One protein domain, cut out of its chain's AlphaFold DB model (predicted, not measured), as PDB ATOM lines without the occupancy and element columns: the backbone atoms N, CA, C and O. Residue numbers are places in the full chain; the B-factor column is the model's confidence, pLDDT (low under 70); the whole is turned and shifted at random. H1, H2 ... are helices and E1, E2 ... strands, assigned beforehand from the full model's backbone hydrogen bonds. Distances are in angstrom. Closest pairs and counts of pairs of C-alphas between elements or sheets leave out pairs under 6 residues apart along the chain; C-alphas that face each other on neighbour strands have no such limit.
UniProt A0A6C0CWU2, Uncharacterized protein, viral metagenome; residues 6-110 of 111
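Overview. This is residues 6 to 110 of the 111 residues of an uncharacterized protein of viral metagenome (UniProt A0A6C0CWU2). One strongly twisted five-strand antiparallel sheet makes the body of the model, with E2 bending along its length: its first part, residues 56 to 61, pairs with E1, which has E5 on its other side, and its last part, residues 61 to 66, pairs with E3, which has E4 on its other side. H3 packs over E1, H2 and H1 lead away from H3 to one end of the long axis, and H4 lies at the opposite end, off the sheet. The printed part has 105 residues, with three named helices, five strands and a last helix in that order; the sheet runs E4, E3, E2, E1, E5, and the class is mixed, helices and strands. The whole is compact, with a radius of gyration of the C-alphas of 14.5 A, yet elongated in outline, 43 by 25 by 25 A.

Along the chain. E1 is residues 45 to 50, 16.7 A long, beginning at C-alpha 45 (-40.757, -37.331, 20.152). E2, residues 56 to 66, measures 21.8 A, E3, residues 69 to 73, 13.5 A, E4, residues 79 to 83, 13.9 A, and E5, residues 87 to 92, 15.7 A. H1 is residues 6 to 11, with C-alpha 6 at (-22.763, -36.406, 37.457); H2 is residues 15 to 20 and H3 residues 25 to 31. H4, residues 97 to 108, is 16.9 A long and ends at C-alpha 108 (-43.295, -19.329, 8.843).

Arrangement. E1 to E4 form a meander, each strand the antiparallel neighbour of the one before. E2 bends by 96 degrees at residue 63 and is staggered, pairing with E1 over residues 56 to 61, where N 48 and O 58 are 2.8 A apart, and with E3 over 61 to 66, where N 71 and O 64 are 2.8 A apart. E4 and E3 have N 72 and O 80 at 2.9 A; E1 and E5 have N 47 and O 90 at 2.8 A. The edge strands E4 and E5 meet only through their link. Residues 35 to 36 pair antiparallel with residues 90 to 91 of E5. H3 is on the sheet at a height of 10.1 A, over E1, and runs along the strands at 16 degrees to E1 on the local plane; the closest C-alphas of H3 and E1, Ile 31 and Val 47, are 7.2 A apart. H2 and H3 are close but not clearly touching, with C-alphas of Lys 20 and Leu 28 closest at 6.9 A. H1 and H2 only just touch, with 3 pairs of C-alphas within 8 A, and only at the corner; the closest, Leu 9 and Lys 15, are 5.6 A apart. H4 touches no helix and is not on the sheet. H2, H3 and H4 have every O i to N i+4 pair within hydrogen-bond range; H1 has 1 of 2.

Size, cuts and confidence. The C-alphas farthest apart, those of Leu 11 and Asn 109, are 42.9 A apart. The printed part has no cut; the link from H3 to E1, 13 residues, is long, and the other links are tight. The mean pLDDT of the printed part is 86.4, and residues 94 to 103 and residue 110 are under 70.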
ATOM      1  N   GLU A   6     -23.469 -37.601  37.943       87.88
ATOM      2  CA  GLU A   6     -22.763 -36.406  37.457       87.88
ATOM      3  C   GLU A   6     -21.240 -36.614  37.392       87.88
ATOM      4  O   GLU A   6     -20.612 -36.378  36.359       87.88
ATOM      5  N   THR A   7     -20.638 -37.097  38.480       85.19
ATOM      6  CA  THR A   7     -19.187 -37.327  38.564       85.19
ATOM      7  C   THR A   7     -18.719 -38.380  37.565       85.19
ATOM      8  O   THR A   7     -17.674 -38.220  36.942       85.19
ATOM      9  N   TYR A   8     -19.504 -39.441  37.378       87.44
ATOM     10  CA  TYR A   8     -19.162 -40.530  36.470       87.44
ATOM     11  C   TYR A   8     -19.254 -40.090  35.001       87.44
ATOM     12  O   TYR A   8     -18.313 -40.284  34.235       87.44
ATOM     13  N   LEU A   9     -20.342 -39.410  34.619       85.56
ATOM     14  CA  LEU A   9     -20.556 -38.920  33.252       85.56
ATOM     15  C   LEU A   9     -19.606 -37.780  32.859       85.56
ATOM     16  O   LEU A   9     -19.387 -37.550  31.673       85.56
ATOM     17  N   LYS A  10     -19.032 -37.053  33.826       85.69
ATOM     18  CA  LYS A  10     -17.962 -36.075  33.559       85.69
ATOM     19  C   LYS A  10     -16.639 -36.735  33.173       85.69
ATOM     20  O   LYS A  10     -15.846 -36.119  32.470       85.69
ATOM     21  N   LEU A  11     -16.397 -37.957  33.645       85.06
ATOM     22  CA  LEU A  11     -15.168 -38.710  33.390       85.06
ATOM     23  C   LEU A  11     -15.286 -39.624  32.165       85.06
ATOM     24  O   LEU A  11     -14.268 -40.076  31.637       85.06
ATOM     25  N   SER A  12     -16.507 -39.907  31.706       85.19
ATOM     26  CA  SER A  12     -16.723 -40.770  30.554       85.19
ATOM     27  C   SER A  12     -16.478 -40.046  29.227       85.19
ATOM     28  O   SER A  12     -16.801 -38.872  29.050       85.19
ATOM     29  N   LYS A  13     -15.902 -40.775  28.262       79.69
ATOM     30  CA  LYS A  13     -15.720 -40.280  26.887       79.69
ATOM     31  C   LYS A  13     -17.033 -40.250  26.103       79.69
ATOM     32  O   LYS A  13     -17.213 -39.374  25.266       79.69
ATOM     33  N   ASP A  14     -17.929 -41.198  26.374       86.56
ATOM     34  CA  ASP A  14     -19.249 -41.290  25.751       86.56
ATOM     35  C   ASP A  14     -20.333 -41.271  26.832       86.56
ATOM     36  O   ASP A  14     -20.558 -42.255  27.535       86.56
ATOM     37  N   LYS A  15     -21.008 -40.127  26.971       86.50
ATOM     38  CA  LYS A  15     -22.071 -39.941  27.964       86.50
ATOM     39  C   LYS A  15     -23.288 -40.815  27.686       86.50
ATOM     40  O   LYS A  15     -23.935 -41.249  28.632       86.50
ATOM     41  N   GLU A  16     -23.621 -41.065  26.419       88.75
ATOM     42  CA  GLU A  16     -24.822 -41.823  26.067       88.75
ATOM     43  C   GLU A  16     -24.632 -43.305  26.383       88.75
ATOM     44  O   GLU A  16     -25.486 -43.891  27.051       88.75
ATOM     45  N   SER A  17     -23.517 -43.899  25.942       87.44
ATOM     46  CA  SER A  17     -23.203 -45.300  26.254       87.44
ATOM     47  C   SER A  17     -23.084 -45.500  27.760       87.44
ATOM     48  O   SER A  17     -23.763 -46.354  28.322       87.44
ATOM     49  N   SER A  18     -22.307 -44.641  28.423       89.31
ATOM     50  CA  SER A  18     -22.123 -44.701  29.868       89.31
ATOM     51  C   SER A  18     -23.422 -44.544  30.642       89.31
ATOM     52  O   SER A  18     -23.564 -45.171  31.677       89.31
ATOM     53  N   LEU A  19     -24.374 -43.728  30.181       90.50
ATOM     54  CA  LEU A  19     -25.673 -43.612  30.841       90.50
ATOM     55  C   LEU A  19     -26.510 -44.885  30.656       90.50
ATOM     56  O   LEU A  19     -27.155 -45.320  31.607       90.50
ATOM     57  N   LYS A  20     -26.499 -45.480  29.455       88.94
ATOM     58  CA  LYS A  20     -27.264 -46.698  29.140       88.94
ATOM     59  C   LYS A  20     -26.867 -47.885  30.016       88.94
ATOM     60  O   LYS A  20     -27.748 -48.657  30.375       88.94
ATOM     61  N   ASP A  21     -25.608 -47.969  30.432       89.19
ATOM     62  CA  ASP A  21     -25.113 -49.040  31.308       89.19
ATOM     63  C   ASP A  21     -25.786 -49.066  32.698       89.19
ATOM     64  O   ASP A  21     -25.773 -50.095  33.370       89.19
ATOM     65  N   PHE A  22     -26.409 -47.960  33.132       88.44
ATOM     66  CA  PHE A  22     -27.099 -47.853  34.430       88.44
ATOM     67  C   PHE A  22     -28.627 -47.892  34.321       88.44
ATOM     68  O   PHE A  22     -29.316 -47.795  35.339       88.44
ATOM     69  N   LEU A  23     -29.171 -47.977  33.106       90.62
ATOM     70  CA  LEU A  23     -30.613 -48.025  32.884       90.62
ATOM     71  C   LEU A  23     -31.098 -49.473  32.905       90.62
ATOM     72  O   LEU A  23     -30.431 -50.380  32.422       90.62
ATOM     73  N   ASP A  24     -32.294 -49.686  33.444       90.69
ATOM     74  CA  ASP A  24     -32.926 -50.998  33.439       90.69
ATOM     75  C   ASP A  24     -33.344 -51.421  32.019       90.69
ATOM     76  O   ASP A  24     -33.654 -50.588  31.161       90.69
ATOM     77  N   ASP A  25     -33.428 -52.733  31.783       89.56
ATOM     78  CA  ASP A  25     -33.753 -53.311  30.470       89.56
ATOM     79  C   ASP A  25     -35.058 -52.773  29.869       89.56
ATOM     80  O   ASP A  25     -35.193 -52.650  28.648       89.56
ATOM     81  N   ASN A  26     -36.049 -52.458  30.708       88.62
ATOM     82  CA  ASN A  26     -37.316 -51.905  30.239       88.62
ATOM     83  C   ASN A  26     -37.126 -50.474  29.715       88.62
ATOM     84  O   ASN A  26     -37.598 -50.147  28.623       88.62
ATOM     85  N   THR A  27     -36.380 -49.643  30.442       89.69
ATOM     86  CA  THR A  27     -36.008 -48.301  29.980       89.69
ATOM     87  C   THR A  27     -35.192 -48.368  28.688       89.69
ATOM     88  O   THR A  27     -35.537 -47.680  27.723       89.69
ATOM     89  N   LEU A  28     -34.189 -49.251  28.611       91.62
ATOM     90  CA  LEU A  28     -33.357 -49.451  27.417       91.62
ATOM     91  C   LEU A  28     -34.181 -49.808  26.174       91.62
ATOM     92  O   LEU A  28     -33.994 -49.215  25.108       91.62
ATOM     93  N   LYS A  29     -35.153 -50.719  26.308       89.69
ATOM     94  CA  LYS A  29     -36.060 -51.091  25.209       89.69
ATOM     95  C   LYS A  29     -36.839 -49.892  24.670       89.69
ATOM     96  O   LYS A  29     -37.025 -49.784  23.456       89.69
ATOM     97  N   GLN A  30     -37.272 -48.986  25.544       87.94
ATOM     98  CA  GLN A  30     -38.035 -47.803  25.146       87.94
ATOM     99  C   GLN A  30     -37.165 -46.750  24.453       87.94
ATOM    100  O   GLN A  30     -37.618 -46.130  23.487       87.94
ATOM    101  N   ILE A  31     -35.910 -46.585  24.882       91.25
ATOM    102  CA  ILE A  31     -34.988 -45.587  24.321       91.25
ATOM    103  C   ILE A  31     -34.107 -46.105  23.180       91.25
ATOM    104  O   ILE A  31     -33.388 -45.313  22.587       91.25
ATOM    105  N   ASN A  32     -34.172 -47.387  22.808       87.62
ATOM    106  CA  ASN A  32     -33.293 -47.979  21.785       87.62
ATOM    107  C   ASN A  32     -33.295 -47.216  20.438       87.62
ATOM    108  O   ASN A  32     -32.297 -47.153  19.730       87.62
ATOM    109  N   LYS A  33     -34.430 -46.600  20.076       86.75
ATOM    110  CA  LYS A  33     -34.582 -45.789  18.849       86.75
ATOM    111  C   LYS A  33     -34.388 -44.283  19.069       86.75
ATOM    112  O   LYS A  33     -34.671 -43.500  18.161       86.75
ATOM    113  N   TYR A  34     -33.985 -43.881  20.265       91.62
ATOM    114  CA  TYR A  34     -33.783 -42.500  20.675       91.62
ATOM    115  C   TYR A  34     -32.289 -42.250  20.892       91.62
ATOM    116  O   TYR A  34     -31.527 -43.175  21.161       91.62
ATOM    117  N   LYS A  35     -31.878 -40.989  20.769       91.88
ATOM    118  CA  LYS A  35     -30.509 -40.539  21.041       91.88
ATOM    119  C   LYS A  35     -30.510 -39.536  22.178       91.88
ATOM    120  O   LYS A  35     -31.461 -38.757  22.273       91.88
ATOM    121  N   LEU A  36     -29.473 -39.557  23.006       92.88
ATOM    122  CA  LEU A  36     -29.281 -38.537  24.028       92.88
ATOM    123  C   LEU A  36     -28.919 -37.226  23.323       92.88
ATOM    124  O   LEU A  36     -28.046 -37.205  22.456       92.88
ATOM    125  N   VAL A  37     -29.624 -36.146  23.648       90.44
ATOM    126  CA  VAL A  37     -29.385 -34.827  23.051       90.44
ATOM    127  C   VAL A  37     -29.461 -33.744  24.114       90.44
ATOM    128  O   VAL A  37     -30.215 -33.868  25.080       90.44
ATOM    129  N   ASP A  38     -28.709 -32.672  23.890       86.00
ATOM    130  CA  ASP A  38     -28.782 -31.461  24.708       86.00
ATOM    131  C   ASP A  38     -29.899 -30.522  24.216       86.00
ATOM    132  O   ASP A  38     -30.584 -29.896  25.021       86.00
ATOM    133  N   ASP A  39     -30.151 -30.504  22.901       84.00
ATOM    134  CA  ASP A  39     -31.157 -29.647  22.269       84.00
ATOM    135  C   ASP A  39     -32.361 -30.438  21.752       84.00
ATOM    136  O   ASP A  39     -32.218 -31.497  21.124       84.00
ATOM    137  N   ILE A  40     -33.558 -29.873  21.935       87.31
ATOM    138  CA  ILE A  40     -34.809 -30.412  21.391       87.31
ATOM    139  C   ILE A  40     -35.568 -29.380  20.564       87.31
ATOM    140  O   ILE A  40     -35.536 -28.183  20.855       87.31
ATOM    141  N   TYR A  41     -36.332 -29.865  19.590       85.06
ATOM    142  CA  TYR A  41     -37.135 -29.038  18.700       85.06
ATOM    143  C   TYR A  41     -38.630 -29.312  18.864       85.06
ATOM    144  O   TYR A  41     -39.063 -30.302  19.461       85.06
ATOM    145  N   LEU A  42     -39.451 -28.410  18.328       87.00
ATOM    146  CA  LEU A  42     -40.892 -28.632  18.247       87.00
ATOM    147  C   LEU A  42     -41.190 -29.902  17.437       87.00
ATOM    148  O   LEU A  42     -40.497 -30.218  16.474       87.00
ATOM    149  N   ASN A  43     -42.243 -30.617  17.830       85.50
ATOM    150  CA  ASN A  43     -42.681 -31.905  17.281       85.50
ATOM    151  C   ASN A  43     -41.737 -33.095  17.496       85.50
ATOM    152  O   ASN A  43     -42.101 -34.213  17.109       85.50
ATOM    153  N   ASP A  44     -40.594 -32.912  18.160       87.94
ATOM    154  CA  ASP A  44     -39.742 -34.036  18.530       87.94
ATOM    155  C   ASP A  44     -40.478 -34.987  19.479       87.94
ATOM    156  O   ASP A  44     -41.148 -34.576  20.433       87.94
ATOM    157  N   SER A  45     -40.352 -36.288  19.213       91.69
ATOM    158  CA  SER A  45     -40.757 -37.331  20.152       91.69
ATOM    159  C   SER A  45     -39.642 -37.545  21.161       91.69
ATOM    160  O   SER A  45     -38.525 -37.891  20.775       91.69
ATOM    161  N   VAL A  46     -39.957 -37.368  22.444       94.12
ATOM    162  CA  VAL A  46     -38.964 -37.371  23.518       94.12
ATOM    163  C   VAL A  46     -39.333 -38.332  24.642       94.12
ATOM    164  O   VAL A  46     -40.510 -38.540  24.950       94.12
ATOM    165  N   VAL A  47     -38.301 -38.888  25.269       95.50
ATOM    166  CA  VAL A  47     -38.355 -39.657  26.513       95.50
ATOM    167  C   VAL A  47     -37.513 -38.910  27.542       95.50
ATOM    168  O   VAL A  47     -36.347 -38.607  27.296       95.50
ATOM    169  N   LEU A  48     -38.115 -38.594  28.686       95.00
ATOM    170  CA  LEU A  48     -37.463 -37.901  29.790       95.00
ATOM    171  C   LEU A  48     -37.156 -38.885  30.912       95.00
ATOM    172  O   LEU A  48     -38.072 -39.463  31.508       95.00
ATOM    173  N   ILE A  49     -35.870 -39.031  31.219       95.12
ATOM    174  CA  ILE A  49     -35.376 -39.871  32.311       95.12
ATOM    175  C   ILE A  49     -34.898 -38.964  33.437       95.12
ATOM    176  O   ILE A  49     -34.078 -38.077  33.210       95.12
ATOM    177  N   LYS A  50     -35.401 -39.160  34.656       95.00
ATOM    178  CA  LYS A  50     -34.993 -38.342  35.806       95.00
ATOM    179  C   LYS A  50     -33.528 -38.573  36.157       95.00
ATOM    180  O   LYS A  50     -33.120 -39.704  36.405       95.00
ATOM    181  N   LYS A  51     -32.774 -37.488  36.326       94.19
ATOM    182  CA  LYS A  51     -31.366 -37.539  36.753       94.19
ATOM    183  C   LYS A  51     -31.154 -38.113  38.159       94.19
ATOM    184  O   LYS A  51     -30.078 -38.624  38.461       94.19
ATOM    185  N   ASN A  52     -32.174 -38.031  39.015       92.75
ATOM    186  CA  ASN A  52     -32.119 -38.480  40.407       92.75
ATOM    187  C   ASN A  52     -32.678 -39.890  40.647       92.75
ATOM    188  O   ASN A  52     -32.584 -40.385  41.761       92.75
ATOM    189  N   THR A  53     -33.327 -40.522  39.669       91.81
ATOM    190  CA  THR A  53     -33.853 -41.890  39.838       91.81
ATOM    191  C   THR A  53     -33.492 -42.819  38.696       91.81
ATOM    192  O   THR A  53     -33.707 -44.018  38.826       91.81
ATOM    193  N   LEU A  54     -32.992 -42.277  37.580       91.69
ATOM    194  CA  LEU A  54     -32.718 -42.999  36.340       91.69
ATOM    195  C   LEU A  54     -33.950 -43.708  35.753       91.69
ATOM    196  O   LEU A  54     -33.829 -44.571  34.892       91.69
ATOM    197  N   LYS A  55     -35.157 -43.310  36.176       92.88
ATOM    198  CA  LYS A  55     -36.425 -43.849  35.670       92.88
ATOM    199  C   LYS A  55     -37.044 -42.912  34.642       92.88
ATOM    200  O   LYS A  55     -36.954 -41.686  34.773       92.88
ATOM    201  N   ILE A  56     -37.735 -43.498  33.666       94.06
ATOM    202  CA  ILE A  56     -38.606 -42.755  32.752       94.06
ATOM    203  C   ILE A  56     -39.709 -42.076  33.567       94.06
ATOM    204  O   ILE A  56     -40.466 -42.731  34.279       94.06
ATOM    205  N   ASP A  57     -39.811 -40.758  33.436       94.50
ATOM    206  CA  ASP A  57     -40.888 -39.972  34.039       94.50
ATOM    207  C   ASP A  57     -41.972 -39.673  33.008       94.50
ATOM    208  O   ASP A  57     -43.172 -39.823  33.260       94.50
ATOM    209  N   HIS A  58     -41.557 -39.241  31.814       94.19
ATOM    210  CA  HIS A  58     -42.465 -38.745  30.790       94.19
ATOM    211  C   HIS A  58     -42.040 -39.164  29.386       94.19
ATOM    212  O   HIS A  58     -40.861 -39.171  29.049       94.19
ATOM    213  N   ILE A  59     -43.043 -39.444  28.554       94.31
ATOM    214  CA  ILE A  59     -42.901 -39.724  27.126       94.31
ATOM    215  C   ILE A  59     -43.955 -38.898  26.397       94.31
ATOM    216  O   ILE A  59     -45.123 -38.887  26.798       94.31
ATOM    217  N   GLY A  60     -43.564 -38.196  25.339       93.38
ATOM    218  CA  GLY A  60     -44.501 -37.368  24.588       93.38
ATOM    219  C   GLY A  60     -43.868 -36.636  23.417       93.38
ATOM    220  O   GLY A  60     -42.701 -36.844  23.092       93.38
ATOM    221  N   LYS A  61     -44.663 -35.779  22.774       92.88
ATOM    222  CA  LYS A  61     -44.185 -34.864  21.732       92.88
ATOM    223  C   LYS A  61     -44.036 -33.452  22.272       92.88
ATOM    224  O   LYS A  61     -44.930 -32.972  22.968       92.88
ATOM    225  N   VAL A  62     -42.946 -32.785  21.918       91.62
ATOM    226  CA  VAL A  62     -42.721 -31.379  22.263       91.62
ATOM    227  C   VAL A  62     -43.687 -30.516  21.466       91.62
ATOM    228  O   VAL A  62     -43.720 -30.598  20.242       91.62
ATOM    229  N   TYR A  63     -44.462 -29.680  22.149       90.31
ATOM    230  CA  TYR A  63     -45.325 -28.690  21.492       90.31
ATOM    231  C   TYR A  63     -44.987 -27.251  21.888       90.31
ATOM    232  O   TYR A  63     -45.458 -26.312  21.255       90.31
ATOM    233  N   ARG A  64     -44.170 -27.068  22.931       88.50
ATOM    234  CA  ARG A  64     -43.623 -25.772  23.329       88.50
ATOM    235  C   ARG A  64     -42.262 -25.981  23.975       88.50
ATOM    236  O   ARG A  64     -42.103 -26.884  24.796       88.50
ATOM    237  N   SER A  65     -41.312 -25.122  23.641       86.06
ATOM    238  CA  SER A  65     -40.030 -25.010  24.332       86.06
ATOM    239  C   SER A  65     -39.819 -23.545  24.689       86.06
ATOM    240  O   SER A  65     -40.098 -22.670  23.870       86.06
ATOM    241  N   ASN A  66     -39.423 -23.263  25.925       85.38
ATOM    242  CA  ASN A  66     -39.051 -21.921  26.354       85.38
ATOM    243  C   ASN A  66     -37.895 -22.010  27.344       85.38
ATOM    244  O   ASN A  66     -38.084 -22.488  28.467       85.38
ATOM    245  N   ASN A  67     -36.728 -21.516  26.931       81.44
ATOM    246  CA  ASN A  67     -35.479 -21.535  27.685       81.44
ATOM    247  C   ASN A  67     -35.226 -22.915  28.311       81.44
ATOM    248  O   ASN A  67     -34.795 -23.843  27.643       81.44
ATOM    249  N   ASN A  68     -35.554 -23.055  29.595       85.81
ATOM    250  CA  ASN A  68     -35.280 -24.235  30.403       85.81
ATOM    251  C   ASN A  68     -36.526 -25.091  30.707       85.81
ATOM    252  O   ASN A  68     -36.501 -25.997  31.543       85.81
ATOM    253  N   ARG A  69     -37.669 -24.759  30.102       91.31
ATOM    254  CA  ARG A  69     -38.937 -25.462  30.292       91.31
ATOM    255  C   ARG A  69     -39.440 -25.993  28.969       91.31
ATOM    256  O   ARG A  69     -39.482 -25.277  27.972       91.31
ATOM    257  N   ILE A  70     -39.910 -27.226  29.003       92.81
ATOM    258  CA  ILE A  70     -40.494 -27.880  27.841       92.81
ATOM    259  C   ILE A  70     -41.885 -28.359  28.172       92.81
ATOM    260  O   ILE A  70     -42.137 -28.862  29.272       92.81
ATOM    261  N   SER A  71     -42.786 -28.189  27.215       93.69
ATOM    262  CA  SER A  71     -44.137 -28.701  27.312       93.69
ATOM    263  C   SER A  71     -44.321 -29.875  26.364       93.69
ATOM    264  O   SER A  71     -44.075 -29.773  25.157       93.69
ATOM    265  N   LEU A  72     -44.753 -30.999  26.931       94.75
ATOM    266  CA  LEU A  72     -44.974 -32.246  26.214       94.75
ATOM    267  C   LEU A  72     -46.457 -32.569  26.155       94.75
ATOM    268  O   LEU A  72     -47.155 -32.504  27.169       94.75
ATOM    269  N   ARG A  73     -46.906 -32.993  24.977       94.38
ATOM    270  CA  ARG A  73     -48.207 -33.619  24.776       94.38
ATOM    271  C   ARG A  73     -48.028 -35.127  24.890       94.38
ATOM    272  O   ARG A  73     -47.336 -35.737  24.067       94.38
ATOM    273  N   LYS A  74     -48.612 -35.719  25.930       93.19
ATOM    274  CA  LYS A  74     -48.607 -37.170  26.147       93.19
ATOM    275  C   LYS A  74     -49.619 -37.856  25.227       93.19
ATOM    276  O   LYS A  74     -50.546 -37.227  24.718       93.19
ATOM    277  N   SER A  75     -49.457 -39.165  25.031       86.94
ATOM    278  CA  SER A  75     -50.363 -39.980  24.204       86.94
ATOM    279  C   SER A  75     -51.809 -39.975  24.707       86.94
ATOM    280  O   SER A  75     -52.731 -40.021  23.904       86.94
ATOM    281  N   ASN A  76     -52.010 -39.847  26.019       89.12
ATOM    282  CA  ASN A  76     -53.325 -39.740  26.652       89.12
ATOM    283  C   ASN A  76     -53.954 -38.333  26.554       89.12
ATOM    284  O   ASN A  76     -54.923 -38.050  27.248       89.12
ATOM    285  N   GLY A  77     -53.385 -37.431  25.748       87.56
ATOM    286  CA  GLY A  77     -53.899 -36.075  25.547       87.56
ATOM    287  C   GLY A  77     -53.532 -35.075  26.646       87.56
ATOM    288  O   GLY A  77     -53.780 -33.884  26.469       87.56
ATOM    289  N   VAL A  78     -52.903 -35.515  27.741       92.56
ATOM    290  CA  VAL A  78     -52.484 -34.627  28.831       92.56
ATOM    291  C   VAL A  78     -51.247 -33.836  28.425       92.56
ATOM    292  O   VAL A  78     -50.248 -34.392  27.957       92.56
ATOM    293  N   ASN A  79     -51.300 -32.531  28.668       93.31
ATOM    294  CA  ASN A  79     -50.167 -31.638  28.505       93.31
ATOM    295  C   ASN A  79     -49.443 -31.470  29.837       93.31
ATOM    296  O   ASN A  79     -50.063 -31.226  30.871       93.31
ATOM    297  N   ILE A  80     -48.122 -31.576  29.809       94.31
ATOM    298  CA  ILE A  80     -47.270 -31.344  30.976       94.31
ATOM    299  C   ILE A  80     -46.202 -30.319  30.633       94.31
ATOM    300  O   ILE A  80     -45.792 -30.230  29.482       94.31
ATOM    301  N   THR A  81     -45.733 -29.566  31.624       94.56
ATOM    302  CA  THR A  81     -44.585 -28.666  31.470       94.56
ATOM    303  C   THR A  81     -43.565 -28.960  32.551       94.56
ATOM    304  O   THR A  81     -43.889 -28.896  33.734       94.56
ATOM    305  N   VAL A  82     -42.329 -29.236  32.148       94.12
ATOM    306  CA  VAL A  82     -41.250 -29.642  33.055       94.12
ATOM    307  C   VAL A  82     -39.985 -28.831  32.824       94.12
ATOM    308  O   VAL A  82     -39.810 -28.233  31.765       94.12
ATOM    309  N   ASN A  83     -39.120 -28.786  33.838       93.12
ATOM    310  CA  ASN A  83     -37.796 -28.174  33.742       93.12
ATOM    311  C   ASN A  83     -36.810 -29.188  33.146       93.12
ATOM    312  O   ASN A  83     -36.671 -30.277  33.697       93.12
ATOM    313  N   MET A  84     -36.140 -28.834  32.051       90.94
ATOM    314  CA  MET A  84     -35.254 -29.736  31.313       90.94
ATOM    315  C   MET A  84     -34.012 -30.141  32.112       90.94
ATOM    316  O   MET A  84     -33.607 -31.298  32.046       90.94
ATOM    317  N   ASN A  85     -33.477 -29.253  32.956       91.31
ATOM    318  CA  ASN A  85     -32.275 -29.520  33.760       91.31
ATOM    319  C   ASN A  85     -32.408 -30.719  34.707       91.31
ATOM    320  O   ASN A  85     -31.409 -31.200  35.237       91.31
ATOM    321  N   HIS A  86     -33.632 -31.181  34.957       93.56
ATOM    322  CA  HIS A  86     -33.935 -32.311  35.827       93.56
ATOM    323  C   HIS A  86     -33.881 -33.677  35.121       93.56
ATOM    324  O   HIS A  86     -34.021 -34.716  35.775       93.56
ATOM    325  N   TYR A  87     -33.683 -33.691  33.801       94.69
ATOM    326  CA  TYR A  87     -33.822 -34.889  32.985       94.69
ATOM    327  C   TYR A  87     -32.626 -35.104  32.061       94.69
ATOM    328  O   TYR A  87     -32.002 -34.156  31.595       94.69
ATOM    329  N   TYR A  88     -32.346 -36.371  31.769       94.31
ATOM    330  CA  TYR A  88     -31.677 -36.764  30.536       94.31
ATOM    331  C   TYR A  88     -32.733 -36.875  29.439       94.31
ATOM    332  O   TYR A  88     -33.783 -37.500  29.642       94.31
ATOM    333  N   VAL A  89     -32.469 -36.245  28.297       94.31
ATOM    334  CA  VAL A  89     -33.452 -36.091  27.226       94.31
ATOM    335  C   VAL A  89     -33.072 -36.973  26.049       94.31
ATOM    336  O   VAL A  89     -32.057 -36.770  25.389       94.31
ATOM    337  N   PHE A  90     -33.911 -37.967  25.786       94.88
ATOM    338  CA  PHE A  90     -33.754 -38.874  24.661       94.88
ATOM    339  C   PHE A  90     -34.734 -38.489  23.560       94.88
ATOM    340  O   PHE A  90     -35.937 -38.434  23.804       94.88
ATOM    341  N   VAL A  91     -34.245 -38.251  22.343       92.69
ATOM    342  CA  VAL A  91     -35.063 -37.802  21.209       92.69
ATOM    343  C   VAL A  91     -35.026 -38.795  20.061       92.69
ATOM    344  O   VAL A  91     -33.973 -39.283  19.651       92.69
ATOM    345  N   LYS A  92     -36.204 -39.064  19.501       89.31
ATOM    346  CA  LYS A  92     -36.376 -39.807  18.257       89.31
ATOM    347  C   LYS A  92     -36.763 -38.825  17.161       89.31
ATOM    348  O   LYS A  92     -37.929 -38.451  17.036       89.31
ATOM    349  N   ARG A  93     -35.786 -38.451  16.336       73.88
ATOM    350  CA  ARG A  93     -36.022 -37.600  15.165       73.88
ATOM    351  C   ARG A  93     -36.791 -38.391  14.111       73.88
ATOM    352  O   ARG A  93     -36.279 -39.361  13.550       73.88
ATOM    353  N   VAL A  94     -38.032 -37.994  13.851       65.56
ATOM    354  CA  VAL A  94     -38.845 -38.588  12.786       65.56
ATOM    355  C   VAL A  94     -38.523 -37.859  11.484       65.56
ATOM    356  O   VAL A  94     -39.022 -36.762  11.251       65.56
ATOM    357  N   LYS A  95     -37.697 -38.475  10.632       57.97
ATOM    358  CA  LYS A  95     -37.500 -38.036   9.243       57.97
ATOM    359  C   LYS A  95     -38.692 -38.508   8.413       57.97
ATOM    360  O   LYS A  95     -38.724 -39.657   7.981       57.97
ATOM    361  N   ASN A  96     -39.699 -37.664   8.236       56.12
ATOM    362  CA  ASN A  96     -40.776 -37.922   7.283       56.12
ATOM    363  C   ASN A  96     -41.088 -36.616   6.542       56.12
ATOM    364  O   ASN A  96     -41.215 -35.587   7.197       56.12
ATOM    365  N   LYS A  97     -41.263 -36.668   5.212       56.56
ATOM    366  CA  LYS A  97     -41.553 -35.503   4.349       56.56
ATOM    367  C   LYS A  97     -42.718 -34.647   4.865       56.56
ATOM    368  O   LYS A  97     -42.694 -33.428   4.744       56.56
ATOM    369  N   ASN A  98     -43.724 -35.276   5.475       60.62
ATOM    370  CA  ASN A  98     -44.863 -34.564   6.065       60.62
ATOM    371  C   ASN A  98     -44.476 -33.757   7.313       60.62
ATOM    372  O   ASN A  98     -45.061 -32.714   7.576       60.62
ATOM    373  N   ASN A  99     -43.495 -34.237   8.078       61.19
ATOM    374  CA  ASN A  99     -43.007 -33.570   9.281       61.19
ATOM    375  C   ASN A  99     -42.194 -32.321   8.916       61.19
ATOM    376  O   ASN A  99     -42.336 -31.299   9.577       61.19
ATOM    377  N   ASP A 100     -41.423 -32.384   7.825       64.50
ATOM    378  CA  ASP A 100     -40.671 -31.240   7.303       64.50
ATOM    379  C   ASP A 100     -41.621 -30.119   6.866       64.50
ATOM    380  O   ASP A 100     -41.435 -28.970   7.250       64.50
ATOM    381  N   ARG A 101     -42.702 -30.451   6.141       69.25
ATOM    382  CA  ARG A 101     -43.735 -29.471   5.766       69.25
ATOM    383  C   ARG A 101     -44.338 -28.778   6.989       69.25
ATOM    384  O   ARG A 101     -44.393 -27.555   7.018       69.25
ATOM    385  N   ILE A 102     -44.752 -29.550   7.997       67.62
ATOM    386  CA  ILE A 102     -45.337 -29.010   9.237       67.62
ATOM    387  C   ILE A 102     -44.312 -28.154   9.995       67.62
ATOM    388  O   ILE A 102     -44.664 -27.111  10.536       67.62
ATOM    389  N   PHE A 103     -43.043 -28.567  10.025       67.62
ATOM    390  CA  PHE A 103     -41.964 -27.798  10.636       67.62
ATOM    391  C   PHE A 103     -41.762 -26.448   9.934       67.62
ATOM    392  O   PHE A 103     -41.731 -25.419  10.607       67.62
ATOM    393  N   TYR A 104     -41.700 -26.427   8.600       76.94
ATOM    394  CA  TYR A 104     -41.580 -25.185   7.833       76.94
ATOM    395  C   TYR A 104     -42.817 -24.287   7.969       76.94
ATOM    396  O   TYR A 104     -42.665 -23.079   8.133       76.94
ATOM    397  N   GLU A 105     -44.029 -24.852   7.979       74.81
ATOM    398  CA  GLU A 105     -45.267 -24.104   8.249       74.81
ATOM    399  C   GLU A 105     -45.250 -23.469   9.653       74.81
ATOM    400  O   GLU A 105     -45.605 -22.303   9.812       74.81
ATOM    401  N   MET A 106     -44.786 -24.192  10.679       72.12
ATOM    402  CA  MET A 106     -44.648 -23.641  12.034       72.12
ATOM    403  C   MET A 106     -43.614 -22.516  12.121       72.12
ATOM    404  O   MET A 106     -43.821 -21.575  12.886       72.12
ATOM    405  N   LEU A 107     -42.525 -22.618  11.355       73.81
ATOM    406  CA  LEU A 107     -41.451 -21.627  11.322       73.81
ATOM    407  C   LEU A 107     -41.908 -20.335  10.632       73.81
ATOM    408  O   LEU A 107     -41.642 -19.251  11.138       73.81
ATOM    409  N   LEU A 108     -42.667 -20.457   9.538       79.12
ATOM    410  CA  LEU A 108     -43.295 -19.329   8.843       79.12
ATOM    411  C   LEU A 108     -44.337 -18.610   9.708       79.12
ATOM    412  O   LEU A 108     -44.391 -17.389   9.691       79.12
ATOM    413  N   ASN A 109     -45.133 -19.345  10.489       74.00
ATOM    414  CA  ASN A 109     -46.158 -18.761  11.366       74.00
ATOM    415  C   ASN A 109     -45.595 -18.091  12.639       74.00
ATOM    416  O   ASN A 109     -46.368 -17.528  13.412       74.00
ATOM    417  N   HIS A 110     -44.291 -18.217  12.909       60.47
ATOM    418  CA  HIS A 110     -43.603 -17.587  14.049       60.47
ATOM    419  C   HIS A 110     -42.733 -16.377  13.649       60.47
ATOM    420  O   HIS A 110     -42.086 -15.803  14.528       60.47
TER     421      HIS A 110